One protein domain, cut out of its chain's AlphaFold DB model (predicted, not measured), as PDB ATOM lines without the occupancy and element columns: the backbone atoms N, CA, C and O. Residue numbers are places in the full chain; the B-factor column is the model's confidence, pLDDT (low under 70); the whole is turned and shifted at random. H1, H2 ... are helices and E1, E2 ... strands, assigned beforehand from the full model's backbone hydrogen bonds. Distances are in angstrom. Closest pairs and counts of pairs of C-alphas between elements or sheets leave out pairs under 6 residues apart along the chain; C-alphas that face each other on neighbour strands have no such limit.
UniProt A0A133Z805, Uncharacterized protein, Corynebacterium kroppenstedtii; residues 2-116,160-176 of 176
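AT A GLANCE: This is residues 2 to 116 and 160 to 176 of the 176 residues of an uncharacterized protein of Corynebacterium kroppenstedtii (UniProt A0A133Z805). Two small two-strand sheets lie side by side, E2 of the hairpin E1 and E2 beside E3 of the parallel pair E3 and E4. The pair E3 and E4 lies at the middle, with the short helix H3 over one face and the long helix H4 over the other; H5 runs along H4 farther out, H2 packs on H4 and H5, and H1 packs on the hairpin at the far end of the domain. The printed part has 132 residues with five named helices and four named strands, in the order H1 E1 E2 H2 E3 H3 E4 H4 H5, and its class is mixed, helices and strands. It is compact, with a radius of gyration of the C-alphas of 14.0 A and spans of 46 by 34 by 28 A.

IN THESE COORDINATES: Strand E3 is residues 56 to 60, 13.1 A from first to last C-alpha, beginning at C-alpha 56 at (-21.758, 18.783, 51.209). Strand E4 is residues 80 to 84, 13.8 A. Between them in the chain is helix H3, residues 65 to 72, 11.2 A. Helix H4, residues 92 to 113, is the longest at 31.5 A, and helix H5, residues 160 to 174, measures 21.2 A and ends at C-alpha 174 at (-11.023, 24.215, 37.498). Helix H2 is residues 38 to 51, 20.1 A. Strand E1 is residues 20 to 25, 13.9 A, and strand E2 is residues 31 to 35, 12.9 A. Helix H1, residues 2 to 15, spans 20.3 A and begins at C-alpha 2 at (-38.883, 7.749, 53.914).

HOW THE PARTS SIT: E3 and E4 are parallel neighbours, their directions 14 degrees apart, with N 58 and O 81 at 2.8 A and N 83 and O 58 at 2.8 A, within hydrogen-bond range. E3, H3 and E4 form a strand-helix-strand unit, two parallel neighbour strands with a helix between them in the chain, and its crossover is left-handed. The closest C-alphas of E3 and H3 are those of Gly 59 and Ala 69, 3.8 A apart. The closest C-alphas of E4 and H4 are those of Gly 81 and Ser 103, 5.0 A apart. H4 and H5 touch at a shallow tilt of 24 degrees, opposite ways, closest at the C-alphas of Ala 105 and Ala 166, 5.9 A apart. H2 touches H5 with its residues 38 to 42 alone, at a steep tilt of 49 degrees, opposite ways; the closest C-alphas are those of Ala 38 and Leu 170, at 5.1 A. H2 touches H4 with its residues 45 to 50 alone, at a steep tilt of 42 degrees, the same way; the closest C-alphas are those of Leu 49 and Gly 110, at 5.8 A. E2 and E3 are near each other, with 6 pairs of C-alphas within 10 A. E1 and E2 form an antiparallel hairpin, with N 24 and O 32 at 2.8 A and N 34 and O 22 at 2.9 A, within hydrogen-bond range. The closest C-alphas of H1 and E1 are those of Ala 11 and Ser 23, 5.9 A apart. H1 and H2 are close but not clearly touching, with the C-alphas of Met 14 and Val 44 at 7.5 A. H1 is apart from H3, H4 and H5. In H1, H2, H4 and H5 every O i to N i+4 pair is within hydrogen-bond range; in H3, 3 of 4 are.

THE WHOLE: The two C-alphas farthest apart are those of Arg 2 and Asn 90, at 46.3 A. Residues 117 to 159 are not printed, and C-alphas 116 and 160 are 14.3 A apart across this cut, which falls in the link from H4 to H5. Of the links that are printed whole, those from H3 to E4 and from E4 to H4 are short, and the others are tight. The mean pLDDT of the printed part is 89.0, and confidence is low, under 70, at residues 87 to 91.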
ATOM      1  N   ARG A   2     -38.759   6.294  54.154       83.12
ATOM      2  CA  ARG A   2     -38.883   7.749  53.914       83.12
ATOM      3  C   ARG A   2     -37.594   8.479  53.487       83.12
ATOM      4  O   ARG A   2     -37.662   9.365  52.646       83.12
ATOM      5  N   ARG A   3     -36.421   8.114  54.032       81.56
ATOM      6  CA  ARG A   3     -35.147   8.781  53.688       81.56
ATOM      7  C   ARG A   3     -34.644   8.428  52.286       81.56
ATOM      8  O   ARG A   3     -34.326   9.334  51.535       81.56
ATOM      9  N   ALA A   4     -34.668   7.149  51.906       78.81
ATOM     10  CA  ALA A   4     -34.279   6.712  50.561       78.81
ATOM     11  C   ALA A   4     -35.146   7.351  49.462       78.81
ATOM     12  O   ALA A   4     -34.657   7.680  48.389       78.81
ATOM     13  N   GLU A   5     -36.441   7.521  49.730       84.38
ATOM     14  CA  GLU A   5     -37.364   8.198  48.818       84.38
ATOM     15  C   GLU A   5     -37.068   9.698  48.725       84.38
ATOM     16  O   GLU A   5     -36.981  10.232  47.626       84.38
ATOM     17  N   TYR A   6     -36.808  10.356  49.858       81.94
ATOM     18  CA  TYR A   6     -36.366  11.751  49.876       81.94
ATOM     19  C   TYR A   6     -35.076  11.958  49.073       81.94
ATOM     20  O   TYR A   6     -35.021  12.851  48.240       81.94
ATOM     21  N   VAL A   7     -34.080  11.089  49.255       83.81
ATOM     22  CA  VAL A   7     -32.817  11.117  48.503       83.81
ATOM     23  C   VAL A   7     -33.055  10.970  47.000       83.81
ATOM     24  O   VAL A   7     -32.516  11.746  46.216       83.81
ATOM     25  N   LYS A   8     -33.918  10.039  46.579       82.06
ATOM     26  CA  LYS A   8     -34.297   9.901  45.164       82.06
ATOM     27  C   LYS A   8     -34.989  11.151  44.626       82.06
ATOM     28  O   LYS A   8     -34.651  11.598  43.536       82.06
ATOM     29  N   ASN A   9     -35.909  11.731  45.391       84.44
ATOM     30  CA  ASN A   9     -36.624  12.939  44.985       84.44
ATOM     31  C   ASN A   9     -35.678  14.145  44.894       84.44
ATOM     32  O   ASN A   9     -35.776  14.922  43.950       84.44
ATOM     33  N   SER A  10     -34.734  14.286  45.830       83.69
ATOM     34  CA  SER A  10     -33.689  15.311  45.764       83.69
ATOM     35  C   SER A  10     -32.798  15.108  44.541       83.69
ATOM     36  O   SER A  10     -32.571  16.061  43.805       83.69
ATOM     37  N   ALA A  11     -32.357  13.877  44.268       82.94
ATOM     38  CA  ALA A  11     -31.551  13.554  43.091       82.94
ATOM     39  C   ALA A  11     -32.272  13.918  41.782       82.94
ATOM     40  O   ALA A  11     -31.668  14.556  40.924       82.94
ATOM     41  N   GLN A  12     -33.560  13.575  41.664       85.06
ATOM     42  CA  GLN A  12     -34.400  13.916  40.509       85.06
ATOM     43  C   GLN A  12     -34.631  15.423  40.375       85.06
ATOM     44  O   GLN A  12     -34.571  15.961  39.275       85.06
ATOM     45  N   ALA A  13     -34.855  16.133  41.483       84.62
ATOM     46  CA  ALA A  13     -35.014  17.585  41.450       84.62
ATOM     47  C   ALA A  13     -33.757  18.286  40.910       84.62
ATOM     48  O   ALA A  13     -33.870  19.275  40.188       84.62
ATOM     49  N   MET A  14     -32.568  17.763  41.229       87.25
ATOM     50  CA  MET A  14     -31.297  18.321  40.756       87.25
ATOM     51  C   MET A  14     -31.036  18.041  39.271       87.25
ATOM     52  O   MET A  14     -30.400  18.861  38.625       87.25
ATOM     53  N   GLU A  15     -31.564  16.957  38.689       85.38
ATOM     54  CA  GLU A  15     -31.436  16.683  37.241       85.38
ATOM     55  C   GLU A  15     -32.077  17.772  36.365       85.38
ATOM     56  O   GLU A  15     -31.711  17.938  35.203       85.38
ATOM     57  N   HIS A  16     -33.030  18.527  36.917       83.56
ATOM     58  CA  HIS A  16     -33.673  19.641  36.227       83.56
ATOM     59  C   HIS A  16     -32.926  20.971  36.374       83.56
ATOM     60  O   HIS A  16     -33.283  21.938  35.696       83.56
ATOM     61  N   LEU A  17     -31.906  21.046  37.235       84.50
ATOM     62  CA  LEU A  17     -31.066  22.234  37.331       84.50
ATOM     63  C   LEU A  17     -30.132  22.305  36.126       84.50
ATOM     64  O   LEU A  17     -29.425  21.351  35.790       84.50
ATOM     65  N   ALA A  18     -30.128  23.463  35.469       83.19
ATOM     66  CA  ALA A  18     -29.226  23.723  34.362       83.19
ATOM     67  C   ALA A  18     -27.776  23.527  34.827       83.19
ATOM     68  O   ALA A  18     -27.368  24.084  35.837       83.19
ATOM     69  N   GLY A  19     -27.014  22.714  34.090       88.38
ATOM     70  CA  GLY A  19     -25.604  22.474  34.395       88.38
ATOM     71  C   GLY A  19     -25.311  21.231  35.238       88.38
ATOM     72  O   GLY A  19     -24.154  20.824  35.298       88.38
ATOM     73  N   VAL A  20     -26.323  20.549  35.788       93.12
ATOM     74  CA  VAL A  20     -26.148  19.191  36.332       93.12
ATOM     75  C   VAL A  20     -26.076  18.199  35.167       93.12
ATOM     76  O   VAL A  20     -27.033  18.008  34.424       93.12
ATOM     77  N   LEU A  21     -24.910  17.581  34.981       92.00
ATOM     78  CA  LEU A  21     -24.637  16.623  33.906       92.00
ATOM     79  C   LEU A  21     -25.058  15.201  34.273       92.00
ATOM     80  O   LEU A  21     -25.463  14.425  33.407       92.00
ATOM     81  N   LYS A  22     -24.919  14.838  35.551       91.44
ATOM     82  CA  LYS A  22     -25.274  13.511  36.055       91.44
ATOM     83  C   LYS A  22     -25.679  13.595  37.518       91.44
ATOM     84  O   LYS A  22     -25.013  14.259  38.304       91.44
ATOM     85  N   SER A  23     -26.713  12.846  37.877       91.81
ATOM     86  CA  SER A  23     -27.126  12.606  39.255       91.81
ATOM     87  C   SER A  23     -27.030  11.114  39.554       91.81
ATOM     88  O   SER A  23     -27.464  10.286  38.753       91.81
ATOM     89  N   THR A  24     -26.390  10.749  40.662       91.06
ATOM     90  CA  THR A  24     -26.207   9.350  41.071       91.06
ATOM     91  C   THR A  24     -26.592   9.198  42.534       91.06
ATOM     92  O   THR A  24     -26.062   9.889  43.399       91.06
ATOM     93  N   VAL A  25     -27.515   8.281  42.824       89.44
ATOM     94  CA  VAL A  25     -27.833   7.882  44.199       89.44
ATOM     95  C   VAL A  25     -26.826   6.811  44.616       89.44
ATOM     96  O   VAL A  25     -26.932   5.665  44.185       89.44
ATOM     97  N   GLU A  26     -25.847   7.199  45.429       86.00
ATOM     98  CA  GLU A  26     -24.752   6.327  45.889       86.00
ATOM     99  C   GLU A  26     -25.196   5.413  47.043       86.00
ATOM    100  O   GLU A  26     -24.629   4.345  47.272       86.00
ATOM    101  N   GLY A  27     -26.247   5.806  47.769       84.94
ATOM    102  CA  GLY A  27     -26.748   5.048  48.908       84.94
ATOM    103  C   GLY A  27     -28.109   5.514  49.416       84.94
ATOM    104  O   GLY A  27     -28.862   6.211  48.742       84.94
ATOM    105  N   VAL A  28     -28.443   5.108  50.642       82.31
ATOM    106  CA  VAL A  28     -29.728   5.453  51.285       82.31
ATOM    107  C   VAL A  28     -29.795   6.931  51.681       82.31
ATOM    108  O   VAL A  28     -30.894   7.477  51.784       82.31
ATOM    109  N   GLU A  29     -28.640   7.560  51.905       85.88
ATOM    110  CA  GLU A  29     -28.510   8.937  52.401       85.88
ATOM    111  C   GLU A  29     -27.543   9.793  51.569       85.88
ATOM    112  O   GLU A  29     -27.304  10.946  51.915       85.88
ATOM    113  N   GLU A  30     -27.009   9.246  50.475       89.12
ATOM    114  CA  GLU A  30     -25.908   9.838  49.713       89.12
ATOM    115  C   GLU A  30     -26.286  10.014  48.241       89.12
ATOM    116  O   GLU A  30     -26.813   9.101  47.596       89.12
ATOM    117  N   ILE A  31     -25.989  11.201  47.715       92.50
ATOM    118  CA  ILE A  31     -26.154  11.575  46.311       92.50
ATOM    119  C   ILE A  31     -24.828  12.171  45.860       92.50
ATOM    120  O   ILE A  31     -24.218  12.944  46.593       92.50
ATOM    121  N   SER A  32     -24.395  11.824  44.657       92.75
ATOM    122  CA  SER A  32     -23.298  12.492  43.967       92.75
ATOM    123  C   SER A  32     -23.828  13.141  42.700       92.75
ATOM    124  O   SER A  32     -24.586  12.529  41.943       92.75
ATOM    125  N   LEU A  33     -23.432  14.390  42.477       94.31
ATOM    126  CA  LEU A  33     -23.785  15.158  41.295       94.31
ATOM    127  C   LEU A  33     -22.505  15.497  40.540       94.31
ATOM    128  O   LEU A  33     -21.490  15.818  41.151       94.31
ATOM    129  N   LEU A  34     -22.561  15.403  39.216       93.62
ATOM    130  CA  LEU A  34     -21.532  15.933  38.332       93.62
ATOM    131  C   LEU A  34     -22.091  17.186  37.674       93.62
ATOM    132  O   LEU A  34     -23.145  17.123  37.037       93.62
ATOM    133  N   THR A  35     -21.384  18.294  37.812       95.00
ATOM    134  CA  THR A  35     -21.751  19.596  37.255       95.00
ATOM    135  C   THR A  35     -20.860  19.944  36.066       95.00
ATOM    136  O   THR A  35     -19.847  19.289  35.806       95.00
ATOM    137  N   ARG A  36     -21.306  20.906  35.257       94.12
ATOM    138  CA  ARG A  36     -20.617  21.320  34.030       94.12
ATOM    139  C   ARG A  36     -19.460  22.277  34.292       94.12
ATOM    140  O   ARG A  36     -18.462  22.200  33.584       94.12
ATOM    141  N   ASP A  37     -19.668  23.200  35.217       93.38
ATOM    142  CA  ASP A  37     -18.830  24.371  35.442       93.38
ATOM    143  C   ASP A  37     -19.016  24.904  36.872       93.38
ATOM    144  O   ASP A  37     -19.957  24.529  37.585       93.38
ATOM    145  N   ALA A  38     -18.129  25.818  37.265       94.88
ATOM    146  CA  ALA A  38     -18.113  26.475  38.567       94.88
ATOM    147  C   ALA A  38     -19.449  27.120  38.973       94.88
ATOM    148  O   ALA A  38     -19.830  27.072  40.146       94.88
ATOM    149  N   GLU A  39     -20.170  27.728  38.029       95.31
ATOM    150  CA  GLU A  39     -21.461  28.369  38.310       95.31
ATOM    151  C   GLU A  39     -22.528  27.319  38.648       95.31
ATOM    152  O   GLU A  39     -23.258  27.458  39.634       95.31
ATOM    153  N   SER A  40     -22.564  26.227  37.883       95.38
ATOM    154  CA  SER A  40     -23.448  25.086  38.121       95.38
ATOM    155  C   SER A  40     -23.160  24.418  39.470       95.38
ATOM    156  O   SER A  40     -24.087  24.098  40.216       95.38
ATOM    157  N   GLU A  41     -21.880  24.240  39.814       95.31
ATOM    158  CA  GLU A  41     -21.452  23.709  41.114       95.31
ATOM    159  C   GLU A  41     -21.916  24.617  42.261       95.31
ATOM    160  O   GLU A  41     -22.571  24.156  43.200       95.31
ATOM    161  N   ALA A  42     -21.678  25.929  42.158       96.06
ATOM    162  CA  ALA A  42     -22.145  26.886  43.156       96.06
ATOM    163  C   ALA A  42     -23.673  26.864  43.313       96.06
ATOM    164  O   ALA A  42     -24.180  26.910  44.439       96.06
ATOM    165  N   GLN A  43     -24.417  26.732  42.209       94.50
ATOM    166  CA  GLN A  43     -25.879  26.657  42.223       94.50
ATOM    167  C   GLN A  43     -26.386  25.453  43.013       94.50
ATOM    168  O   GLN A  43     -27.275  25.587  43.860       94.50
ATOM    169  N   VAL A  44     -25.796  24.287  42.761       94.94
ATOM    170  CA  VAL A  44     -26.123  23.038  43.447       94.94
ATOM    171  C   VAL A  44     -25.813  23.139  44.939       94.94
ATOM    172  O   VAL A  44     -26.667  22.825  45.775       94.94
ATOM    173  N   VAL A  45     -24.623  23.632  45.296       95.44
ATOM    174  CA  VAL A  45     -24.221  23.799  46.700       95.44
ATOM    175  C   VAL A  45     -25.181  24.748  47.424       95.44
ATOM    176  O   VAL A  45     -25.636  24.445  48.529       95.44
ATOM    177  N   MET A  46     -25.574  25.856  46.793       93.56
ATOM    178  CA  MET A  46     -26.544  26.800  47.354       93.56
ATOM    179  C   MET A  46     -27.936  26.205  47.545       93.56
ATOM    180  O   MET A  46     -28.597  26.516  48.542       93.56
ATOM    181  N   ALA A  47     -28.388  25.347  46.629       91.56
ATOM    182  CA  ALA A  47     -29.664  24.653  46.760       91.56
ATOM    183  C   ALA A  47     -29.662  23.729  47.989       91.56
ATOM    184  O   ALA A  47     -30.578  23.789  48.815       91.56
ATOM    185  N   PHE A  48     -28.599  22.942  48.174       93.25
ATOM    186  CA  PHE A  48     -28.469  22.060  49.335       93.25
ATOM    187  C   PHE A  48     -28.250  22.808  50.651       93.25
ATOM    188  O   PHE A  48     -28.829  22.424  51.672       93.25
ATOM    189  N   LEU A  49     -27.479  23.898  50.646       93.00
ATOM    190  CA  LEU A  49     -27.321  24.762  51.818       93.00
ATOM    191  C   LEU A  49     -28.645  25.398  52.233       93.00
ATOM    192  O   LEU A  49     -28.951  25.459  53.423       93.00
ATOM    193  N   SER A  50     -29.442  25.832  51.256       89.62
ATOM    194  CA  SER A  50     -30.768  26.406  51.492       89.62
ATOM    195  C   SER A  50     -31.753  25.370  52.041       89.62
ATOM    196  O   SER A  50     -32.599  25.720  52.861       89.62
ATOM    197  N   ALA A  51     -31.631  24.102  51.632       88.75
ATOM    198  CA  ALA A  51     -32.387  22.995  52.221       88.75
ATOM    199  C   ALA A  51     -31.942  22.687  53.663       88.75
ATOM    200  O   ALA A  51     -32.759  22.288  54.485       88.75
ATOM    201  N   GLY A  52     -30.655  22.868  53.986       88.50
ATOM    202  CA  GLY A  52     -30.123  22.791  55.354       88.50
ATOM    203  C   GLY A  52     -30.001  21.380  55.947       88.50
ATOM    204  O   GLY A  52     -29.584  21.232  57.093       88.50
ATOM    205  N   GLU A  53     -30.331  20.339  55.179       89.44
ATOM    206  CA  GLU A  53     -30.375  18.938  55.633       89.44
ATOM    207  C   GLU A  53     -29.196  18.081  55.143       89.44
ATOM    208  O   GLU A  53     -29.151  16.875  55.400       89.44
ATOM    209  N   TRP A  54     -28.247  18.688  54.431       92.19
ATOM    210  CA  TRP A  54     -27.172  17.985  53.733       92.19
ATOM    211  C   TRP A  54     -25.805  18.407  54.253       92.19
ATOM    212  O   TRP A  54     -25.569  19.587  54.519       92.19
ATOM    213  N   ALA A  55     -24.908  17.439  54.420       94.25
ATOM    214  CA  ALA A  55     -23.477  17.709  54.449       94.25
ATOM    215  C   ALA A  55     -22.971  17.639  53.008       94.25
ATOM    216  O   ALA A  55     -23.357  16.734  52.271       94.25
ATOM    217  N   ILE A  56     -22.152  18.605  52.605       96.00
ATOM    218  CA  ILE A  56     -21.758  18.783  51.209       96.00
ATOM    219  C   ILE A  56     -20.245  18.599  51.112       96.00
ATOM    220  O   ILE A  56     -19.495  19.220  51.867       96.00
ATOM    221  N   GLY A  57     -19.813  17.729  50.207       95.81
ATOM    222  CA  GLY A  57     -18.427  17.612  49.775       95.81
ATOM    223  C   GLY A  57     -18.302  18.067  48.330       95.81
ATOM    224  O   GLY A  57     -19.104  17.649  47.500       95.81
ATOM    225  N   ILE A  58     -17.305  18.894  48.040       96.00
ATOM    226  CA  ILE A  58     -17.005  19.389  46.695       96.00
ATOM    227  C   ILE A  58     -15.684  18.761  46.262       96.00
ATOM    228  O   ILE A  58     -14.649  18.969  46.895       96.00
ATOM    229  N   GLY A  59     -15.723  17.956  45.206       93.44
ATOM    230  CA  GLY A  59     -14.548  17.302  44.644       93.44
ATOM    231  C   GLY A  59     -14.225  17.883  43.282       93.44
ATOM    232  O   GLY A  59     -15.056  17.806  42.383       93.44
ATOM    233  N   ILE A  60     -13.026  18.440  43.124       90.94
ATOM    234  CA  ILE A  60     -12.596  19.082  41.876       90.94
ATOM    235  C   ILE A  60     -11.436  18.285  41.283       90.94
ATOM    236  O   ILE A  60     -10.450  18.002  41.967       90.94
ATOM    237  N   GLY A  61     -11.558  17.920  40.007       87.31
ATOM    238  CA  GLY A  61     -10.544  17.157  39.281       87.31
ATOM    239  C   GLY A  61     -10.396  15.695  39.728       87.31
ATOM    240  O   GLY A  61     -11.216  15.135  40.458       87.31
ATOM    241  N   GLY A  62      -9.314  15.061  39.266       83.25
ATOM    242  CA  GLY A  62      -9.039  13.639  39.489       83.25
ATOM    243  C   GLY A  62      -9.774  12.703  38.521       83.25
ATOM    244  O   GLY A  62     -10.563  13.128  37.682       83.25
ATOM    245  N   HIS A  63      -9.484  11.399  38.613       83.19
ATOM    246  CA  HIS A  63     -10.132  10.386  37.764       83.19
ATOM    247  C   HIS A  63     -11.613  10.187  38.119       83.19
ATOM    248  O   HIS A  63     -12.430   9.933  37.239       83.19
ATOM    249  N   ASP A  64     -11.942  10.313  39.408       86.00
ATOM    250  CA  ASP A  64     -13.306  10.243  39.925       86.00
ATOM    251  C   ASP A  64     -13.530  11.358  40.968       86.00
ATOM    252  O   ASP A  64     -13.212  11.176  42.151       86.00
ATOM    253  N   PRO A  65     -14.079  12.513  40.548       84.50
ATOM    254  CA  PRO A  65     -14.373  13.632  41.442       84.50
ATOM    255  C   PRO A  65     -15.327  13.270  42.591       84.50
ATOM    256  O   PRO A  65     -15.250  13.863  43.666       84.50
ATOM    257  N   SER A  66     -16.182  12.250  42.429       87.12
ATOM    258  CA  SER A  66     -17.116  11.827  43.485       87.12
ATOM    259  C   SER A  66     -16.389  11.224  44.691       87.12
ATOM    260  O   SER A  66     -16.794  11.421  45.838       87.12
ATOM    261  N   VAL A  67     -15.267  10.530  44.465       87.88
ATOM    262  CA  VAL A  67     -14.416  10.003  45.544       87.88
ATOM    263  C   VAL A  67     -13.748  11.149  46.300       87.88
ATOM    264  O   VAL A  67     -13.702  11.131  47.532       87.88
ATOM    265  N   VAL A  68     -13.273  12.161  45.572       88.88
ATOM    266  CA  VAL A  68     -12.652  13.365  46.142       88.88
ATOM    267  C   VAL A  68     -13.664  14.116  47.013       88.88
ATOM    268  O   VAL A  68     -13.381  14.404  48.179       88.88
ATOM    269  N   ALA A  69     -14.879  14.328  46.502       90.88
ATOM    270  CA  ALA A  69     -15.984  14.948  47.228       90.88
ATOM    271  C   ALA A  69     -16.330  14.179  48.515       90.88
ATOM    272  O   ALA A  69     -16.385  14.757  49.604       90.88
ATOM    273  N   ARG A  70     -16.485  12.850  48.433       90.12
ATOM    274  CA  ARG A  70     -16.773  12.008  49.607       90.12
ATOM    275  C   ARG A  70     -15.686  12.101  50.677       90.12
ATOM    276  O   ARG A  70     -16.010  12.106  51.860       90.12
ATOM    277  N   SER A  71     -14.415  12.234  50.288       89.62
ATOM    278  CA  SER A  71     -13.302  12.328  51.246       89.62
ATOM    279  C   SER A  71     -13.342  13.582  52.132       89.62
ATOM    280  O   SER A  71     -12.825  13.555  53.249       89.62
ATOM    281  N   CYS A  72     -13.978  14.660  51.660       90.19
ATOM    282  CA  CYS A  72     -14.093  15.933  52.377       90.19
ATOM    283  C   CYS A  72     -15.514  16.235  52.881       90.19
ATOM    284  O   CYS A  72     -15.725  17.251  53.544       90.19
ATOM    285  N   THR A  73     -16.486  15.356  52.620       92.31
ATOM    286  CA  THR A  73     -17.867  15.540  53.082       92.31
ATOM    287  C   THR A  73     -17.929  15.448  54.608       92.31
ATOM    288  O   THR A  73     -17.515  14.459  55.218       92.31
ATOM    289  N   GLY A  74     -18.454  16.496  55.247       86.50
ATOM    290  CA  GLY A  74     -18.637  16.528  56.696       86.50
ATOM    291  C   GLY A  74     -19.689  15.529  57.198       86.50
ATOM    292  O   GLY A  74     -20.444  14.935  56.438       86.50
ATOM    293  N   LYS A  75     -19.783  15.366  58.522       86.00
ATOM    294  CA  LYS A  75     -20.777  14.475  59.162       86.00
ATOM    295  C   LYS A  75     -22.065  15.181  59.590       86.00
ATOM    296  O   LYS A  75     -22.988  14.529  60.069       86.00
ATOM    297  N   ARG A  76     -22.112  16.513  59.509       88.12
ATOM    298  CA  ARG A  76     -23.207  17.330  60.042       88.12
ATOM    299  C   ARG A  76     -23.892  18.084  58.909       88.12
ATOM    300  O   ARG A  76     -23.228  18.693  58.083       88.12
ATOM    301  N   ALA A  77     -25.220  18.104  58.914       87.75
ATOM    302  CA  ALA A  77     -25.978  18.926  57.982       87.75
ATOM    303  C   ALA A  77     -25.578  20.414  58.070       87.75
ATOM    304  O   ALA A  77     -25.308  20.943  59.158       87.75
ATOM    305  N   GLY A  78     -25.518  21.070  56.913       84.62
ATOM    306  CA  GLY A  78     -25.101  22.460  56.758       84.62
ATOM    307  C   GLY A  78     -23.588  22.689  56.780       84.62
ATOM    308  O   GLY A  78     -23.170  23.842  56.787       84.62
ATOM    309  N   THR A  79     -22.756  21.639  56.818       88.75
ATOM    310  CA  THR A  79     -21.299  21.780  56.635       88.75
ATOM    311  C   THR A  79     -20.911  21.585  55.180       88.75
ATOM    312  O   THR A  79     -21.442  20.683  54.530       88.75
ATOM    313  N   VAL A  80     -19.931  22.361  54.720       88.94
ATOM    314  CA  VAL A  80     -19.328  22.227  53.391       88.94
ATOM    315  C   VAL A  80     -17.842  21.954  53.549       88.94
ATOM    316  O   VAL A  80     -17.152  22.683  54.261       88.94
ATOM    317  N   GLY A  81     -17.368  20.895  52.907       80.88
ATOM    318  CA  GLY A  81     -15.949  20.637  52.702       80.88
ATOM    319  C   GLY A  81     -15.647  20.581  51.212       80.88
ATOM    320  O   GLY A  81     -16.499  20.188  50.419       80.88
ATOM    321  N   ALA A  82     -14.443  20.981  50.829       83.75
ATOM    322  CA  ALA A  82     -13.963  20.909  49.461       83.75
ATOM    323  C   ALA A  82     -12.568  20.287  49.415       83.75
ATOM    324  O   ALA A  82     -11.782  20.387  50.361       83.75
ATOM    325  N   SER A  83     -12.264  19.634  48.300       86.00
ATOM    326  CA  SER A  83     -10.960  19.056  48.015       86.00
ATOM    327  C   SER A  83     -10.690  19.086  46.512       86.00
ATOM    328  O   SER A  83     -11.587  18.864  45.698       86.00
ATOM    329  N   ILE A  84      -9.442  19.379  46.150       86.38
ATOM    330  CA  ILE A  84      -8.969  19.465  44.767       86.38
ATOM    331  C   ILE A  84      -7.945  18.349  44.562       86.38
ATOM    332  O   ILE A  84      -6.938  18.283  45.272       86.38
ATOM    333  N   ALA A  85      -8.193  17.462  43.602       83.88
ATOM    334  CA  ALA A  85      -7.275  16.386  43.263       83.88
ATOM    335  C   ALA A  85      -6.195  16.885  42.296       83.88
ATOM    336  O   ALA A  85      -6.461  17.125  41.121       83.88
ATOM    337  N   THR A  86      -4.955  16.988  42.781       73.62
ATOM    338  CA  THR A  86      -3.797  17.381  41.966       73.62
ATOM    339  C   THR A  86      -2.916  16.182  41.633       73.62
ATOM    340  O   THR A  86      -2.737  15.269  42.438       73.62
ATOM    341  N   ILE A  87      -2.314  16.194  40.441       61.16
ATOM    342  CA  ILE A  87      -1.322  15.183  40.028       61.16
ATOM    343  C   ILE A  87       0.101  15.609  40.452       61.16
ATOM    344  O   ILE A  87       0.979  14.772  40.659       61.16
ATOM    345  N   SER A  88       0.338  16.915  40.618       59.81
ATOM    346  CA  SER A  88       1.638  17.495  40.981       59.81
ATOM    347  C   SER A  88       1.738  17.795  42.479       59.81
ATOM    348  O   SER A  88       0.874  18.479  43.037       59.81
ATOM    349  N   GLN A  89       2.834  17.361  43.118       59.03
ATOM    350  CA  GLN A  89       3.117  17.674  44.527       59.03
ATOM    351  C   GLN A  89       3.377  19.168  44.768       59.03
ATOM    352  O   GLN A  89       2.989  19.691  45.808       59.03
ATOM    353  N   ASN A  90       3.960  19.883  43.796       58.50
ATOM    354  CA  ASN A  90       4.218  21.324  43.927       58.50
ATOM    355  C   ASN A  90       2.923  22.152  43.906       58.50
ATOM    356  O   ASN A  90       2.867  23.218  44.511       58.50
ATOM    357  N   SER A  91       1.871  21.643  43.262       67.44
ATOM    358  CA  SER A  91       0.547  22.274  43.237       67.44
ATOM    359  C   SER A  91      -0.288  21.945  44.484       67.44
ATOM    360  O   SER A  91      -1.356  22.522  44.672       67.44
ATOM    361  N   SER A  92       0.177  21.034  45.352       72.81
ATOM    362  CA  SER A  92      -0.625  20.483  46.453       72.81
ATOM    363  C   SER A  92      -0.945  21.503  47.548       72.81
ATOM    364  O   SER A  92      -2.041  21.450  48.099       72.81
ATOM    365  N   ILE A  93      -0.028  22.427  47.867       78.25
ATOM    366  CA  ILE A  93      -0.258  23.438  48.918       78.25
ATOM    367  C   ILE A  93      -1.268  24.479  48.434       78.25
ATOM    368  O   ILE A  93      -2.293  24.668  49.079       78.25
ATOM    369  N   ALA A  94      -1.030  25.083  47.266       82.69
ATOM    370  CA  ALA A  94      -1.934  26.080  46.690       82.69
ATOM    371  C   ALA A  94      -3.349  25.518  46.461       82.69
ATOM    372  O   ALA A  94      -4.337  26.209  46.689       82.69
ATOM    373  N   SER A  95      -3.453  24.244  46.071       86.38
ATOM    374  CA  SER A  95      -4.747  23.571  45.908       86.38
ATOM    375  C   SER A  95      -5.416  23.274  47.249       86.38
ATOM    376  O   SER A  95      -6.631  23.380  47.367       86.38
ATOM    377  N   SER A  96      -4.644  22.948  48.290       88.19
ATOM    378  CA  SER A  96      -5.183  22.788  49.643       88.19
ATOM    379  C   SER A  96      -5.695  24.112  50.221       88.19
ATOM    380  O   SER A  96      -6.738  24.119  50.869       88.19
ATOM    381  N   GLU A  97      -4.978  25.216  50.006       92.44
ATOM    382  CA  GLU A  97      -5.414  26.557  50.420       92.44
ATOM    383  C   GLU A  97      -6.689  26.957  49.677       92.44
ATOM    384  O   GLU A  97      -7.683  27.304  50.310       92.44
ATOM    385  N   LEU A  98      -6.718  26.783  48.352       94.38
ATOM    386  CA  LEU A  98      -7.895  27.093  47.543       94.38
ATOM    387  C   LEU A  98      -9.115  26.239  47.932       94.38
ATOM    388  O   LEU A  98     -10.221  26.761  48.041       94.38
ATOM    389  N   ALA A  99      -8.928  24.945  48.207       94.19
ATOM    390  CA  ALA A  99      -9.997  24.080  48.706       94.19
ATOM    391  C   ALA A  99     -10.527  24.540  50.079       94.19
ATOM    392  O   ALA A  99     -11.739  24.529  50.330       94.19
ATOM    393  N   SER A 100      -9.636  24.986  50.968       94.75
ATOM    394  CA  SER A 100     -10.024  25.577  52.252       94.75
ATOM    395  C   SER A 100     -10.823  26.869  52.054       94.75
ATOM    396  O   SER A 100     -11.852  27.052  52.706       94.75
ATOM    397  N   ASP A 101     -10.408  27.728  51.122       97.19
ATOM    398  CA  ASP A 101     -11.096  28.981  50.803       97.19
ATOM    399  C   ASP A 101     -12.498  28.736  50.228       97.19
ATOM    400  O   ASP A 101     -13.457  29.380  50.657       97.19
ATOM    401  N   ILE A 102     -12.654  27.755  49.327       97.50
ATOM    402  CA  ILE A 102     -13.963  27.334  48.792       97.50
ATOM    403  C   ILE A 102     -14.879  26.875  49.934       97.50
ATOM    404  O   ILE A 102     -16.019  27.334  50.058       97.50
ATOM    405  N   SER A 103     -14.369  26.006  50.812       96.31
ATOM    406  CA  SER A 103     -15.119  25.504  51.972       96.31
ATOM    407  C   SER A 103     -15.551  26.645  52.900       96.31
ATOM    408  O   SER A 103     -16.689  26.674  53.382       96.31
ATOM    409  N   ALA A 104     -14.653  27.604  53.144       97.31
ATOM    410  CA  ALA A 104     -14.907  28.762  53.989       97.31
ATOM    411  C   ALA A 104     -15.963  29.692  53.378       97.31
ATOM    412  O   ALA A 104     -16.889  30.095  54.086       97.31
ATOM    413  N   ALA A 105     -15.879  29.982  52.076       98.00
ATOM    414  CA  ALA A 105     -16.845  30.819  51.370       98.00
ATOM    415  C   ALA A 105     -18.269  30.258  51.508       98.00
ATOM    416  O   ALA A 105     -19.162  30.947  52.007       98.00
ATOM    417  N   PHE A 106     -18.473  28.977  51.188       97.81
ATOM    418  CA  PHE A 106     -19.788  28.351  51.324       97.81
ATOM    419  C   PHE A 106     -20.256  28.219  52.774       97.81
ATOM    420  O   PHE A 106     -21.445  28.384  53.048       97.81
ATOM    421  N   SER A 107     -19.347  27.990  53.723       95.75
ATOM    422  CA  SER A 107     -19.695  27.971  55.149       95.75
ATOM    423  C   SER A 107     -20.212  29.335  55.624       95.75
ATOM    424  O   SER A 107     -21.213  29.411  56.341       95.75
ATOM    425  N   LEU A 108     -19.581  30.431  55.187       95.81
ATOM    426  CA  LEU A 108     -20.034  31.792  55.484       95.81
ATOM    427  C   LEU A 108     -21.397  32.090  54.846       95.81
ATOM    428  O   LEU A 108     -22.263  32.662  55.513       95.81
ATOM    429  N   ILE A 109     -21.630  31.655  53.605       96.12
ATOM    430  CA  ILE A 109     -22.940  31.799  52.955       96.12
ATOM    431  C   ILE A 109     -24.005  30.980  53.694       96.12
ATOM    432  O   ILE A 109     -25.074  31.504  54.011       96.12
ATOM    433  N   GLY A 110     -23.708  29.734  54.069       94.56
ATOM    434  CA  GLY A 110     -24.605  28.890  54.864       94.56
ATOM    435  C   GLY A 110     -25.021  29.554  56.181       94.56
ATOM    436  O   GLY A 110     -26.188  29.509  56.574       94.56
ATOM    437  N   HIS A 111     -24.101  30.273  56.830       93.38
ATOM    438  CA  HIS A 111     -24.395  31.079  58.014       93.38
ATOM    439  C   HIS A 111     -25.338  32.267  57.752       93.38
ATOM    440  O   HIS A 111     -26.031  32.705  58.677       93.38
ATOM    441  N   VAL A 112     -25.377  32.818  56.540       93.75
ATOM    442  CA  VAL A 112     -26.385  33.815  56.143       93.75
ATOM    443  C   VAL A 112     -27.737  33.130  55.946       93.75
ATOM    444  O   VAL A 112     -28.735  33.566  56.521       93.75
ATOM    445  N   LEU A 113     -27.759  32.024  55.198       92.88
ATOM    446  CA  LEU A 113     -28.984  31.312  54.829       92.88
ATOM    447  C   LEU A 113     -29.744  30.765  56.045       92.88
ATOM    448  O   LEU A 113     -30.955  30.952  56.140       92.88
ATOM    449  N   ILE A 114     -29.047  30.170  57.018       89.88
ATOM    450  CA  ILE A 114     -29.686  29.532  58.185       89.88
ATOM    451  C   ILE A 114     -30.427  30.517  59.103       89.88
ATOM    452  O   ILE A 114     -31.297  30.119  59.872       89.88
ATOM    453  N   ARG A 115     -30.085  31.809  59.045       88.69
ATOM    454  CA  ARG A 115     -30.717  32.863  59.856       88.69
ATOM    455  C   ARG A 115     -31.893  33.539  59.151       88.69
ATOM    456  O   ARG A 115     -32.522  34.417  59.737       88.69
ATOM    457  N   ARG A 116     -32.190  33.159  57.907       93.38
ATOM    458  CA  ARG A 116     -33.212  33.816  57.092       93.38
ATOM    459  C   ARG A 116     -34.617  33.427  57.554       93.38
ATOM    460  O   ARG A 116     -34.948  32.247  57.657       93.38
ATOM    461  N   GLN A 160     -25.158  37.535  47.677       95.50
ATOM    462  CA  GLN A 160     -24.679  37.843  46.321       95.50
ATOM    463  C   GLN A 160     -23.152  37.986  46.267       95.50
ATOM    464  O   GLN A 160     -22.502  37.351  45.446       95.50
ATOM    465  N   ALA A 161     -22.556  38.728  47.205       96.62
ATOM    466  CA  ALA A 161     -21.100  38.847  47.272       96.62
ATOM    467  C   ALA A 161     -20.411  37.501  47.567       96.62
ATOM    468  O   ALA A 161     -19.348  37.207  47.021       96.62
ATOM    469  N   GLY A 162     -21.008  36.680  48.437       96.62
ATOM    470  CA  GLY A 162     -20.509  35.338  48.727       96.62
ATOM    471  C   GLY A 162     -20.619  34.403  47.522       96.62
ATOM    472  O   GLY A 162     -19.687  33.648  47.264       96.62
ATOM    473  N   TRP A 163     -21.722  34.484  46.775       96.06
ATOM    474  CA  TRP A 163     -21.936  33.752  45.530       96.06
ATOM    475  C   TRP A 163     -20.844  34.065  44.508       96.06
ATOM    476  O   TRP A 163     -20.164  33.145  44.061       96.06
ATOM    477  N   ASP A 164     -20.615  35.347  44.213       97.44
ATOM    478  CA  ASP A 164     -19.590  35.770  43.252       97.44
ATOM    479  C   ASP A 164     -18.201  35.263  43.666       97.44
ATOM    480  O   ASP A 164     -17.449  34.732  42.849       97.44
ATOM    481  N   LEU A 165     -17.864  35.371  44.958       98.25
ATOM    482  CA  LEU A 165     -16.609  34.844  45.493       98.25
ATOM    483  C   LEU A 165     -16.501  33.327  45.305       98.25
ATOM    484  O   LEU A 165     -15.460  32.844  44.864       98.25
ATOM    485  N   ALA A 166     -17.551  32.578  45.639       97.62
ATOM    486  CA  ALA A 166     -17.552  31.125  45.522       97.62
ATOM    487  C   ALA A 166     -17.364  30.678  44.066       97.62
ATOM    488  O   ALA A 166     -16.534  29.807  43.810       97.62
ATOM    489  N   VAL A 167     -18.057  31.319  43.120       97.75
ATOM    490  CA  VAL A 167     -17.893  31.056  41.683       97.75
ATOM    491  C   VAL A 167     -16.459  31.350  41.245       97.75
ATOM    492  O   VAL A 167     -15.827  30.479  40.659       97.75
ATOM    493  N   HIS A 168     -15.887  32.506  41.602       97.94
ATOM    494  CA  HIS A 168     -14.498  32.827  41.248       97.94
ATOM    495  C   HIS A 168     -13.481  31.814  41.800       97.94
ATOM    496  O   HIS A 168     -12.523  31.461  41.110       97.94
ATOM    497  N   LEU A 169     -13.665  31.349  43.041       97.31
ATOM    498  CA  LEU A 169     -12.778  30.356  43.654       97.31
ATOM    499  C   LEU A 169     -12.898  28.989  42.969       97.31
ATOM    500  O   LEU A 169     -11.878  28.343  42.733       97.31
ATOM    501  N   LEU A 170     -14.120  28.574  42.626       96.25
ATOM    502  CA  LEU A 170     -14.378  27.342  41.883       96.25
ATOM    503  C   LEU A 170     -13.788  27.408  40.470       96.25
ATOM    504  O   LEU A 170     -13.064  26.496  40.089       96.25
ATOM    505  N   THR A 171     -13.989  28.507  39.736       95.94
ATOM    506  CA  THR A 171     -13.389  28.705  38.405       95.94
ATOM    507  C   THR A 171     -11.869  28.614  38.473       95.94
ATOM    508  O   THR A 171     -11.252  27.899  37.692       95.94
ATOM    509  N   ARG A 172     -11.248  29.260  39.466       94.00
ATOM    510  CA  ARG A 172      -9.797  29.169  39.666       94.00
ATOM    511  C   ARG A 172      -9.336  27.739  39.964       94.00
ATOM    512  O   ARG A 172      -8.215  27.387  39.619       94.00
ATOM    513  N   ALA A 173     -10.159  26.935  40.633       91.62
ATOM    514  CA  ALA A 173      -9.839  25.544  40.934       91.62
ATOM    515  C   ALA A 173      -9.970  24.628  39.708       91.62
ATOM    516  O   ALA A 173      -9.213  23.667  39.607       91.62
ATOM    517  N   GLU A 174     -10.883  24.927  38.780       87.94
ATOM    518  CA  GLU A 174     -11.023  24.215  37.498       87.94
ATOM    519  C   GLU A 174      -9.830  24.444  36.554       87.94
ATOM    520  O   GLU A 174      -9.570  23.624  35.674       87.94
ATOM    521  N   GLU A 175      -9.094  25.542  36.738       86.00
ATOM    522  CA  GLU A 175      -7.931  25.924  35.924       86.00
ATOM    523  C   GLU A 175      -6.595  25.299  36.387       86.00
ATOM    524  O   GLU A 175      -5.568  25.512  35.733       86.00
ATOM    525  N   LEU A 176      -6.582  24.562  37.508       79.62
ATOM    526  CA  LEU A 176      -5.386  23.922  38.092       79.62
ATOM    527  C   LEU A 176      -5.049  22.562  37.465       79.62
ATOM    528  O   LEU A 176      -3.828  22.287  37.335       79.62
TER     529      LEU A 176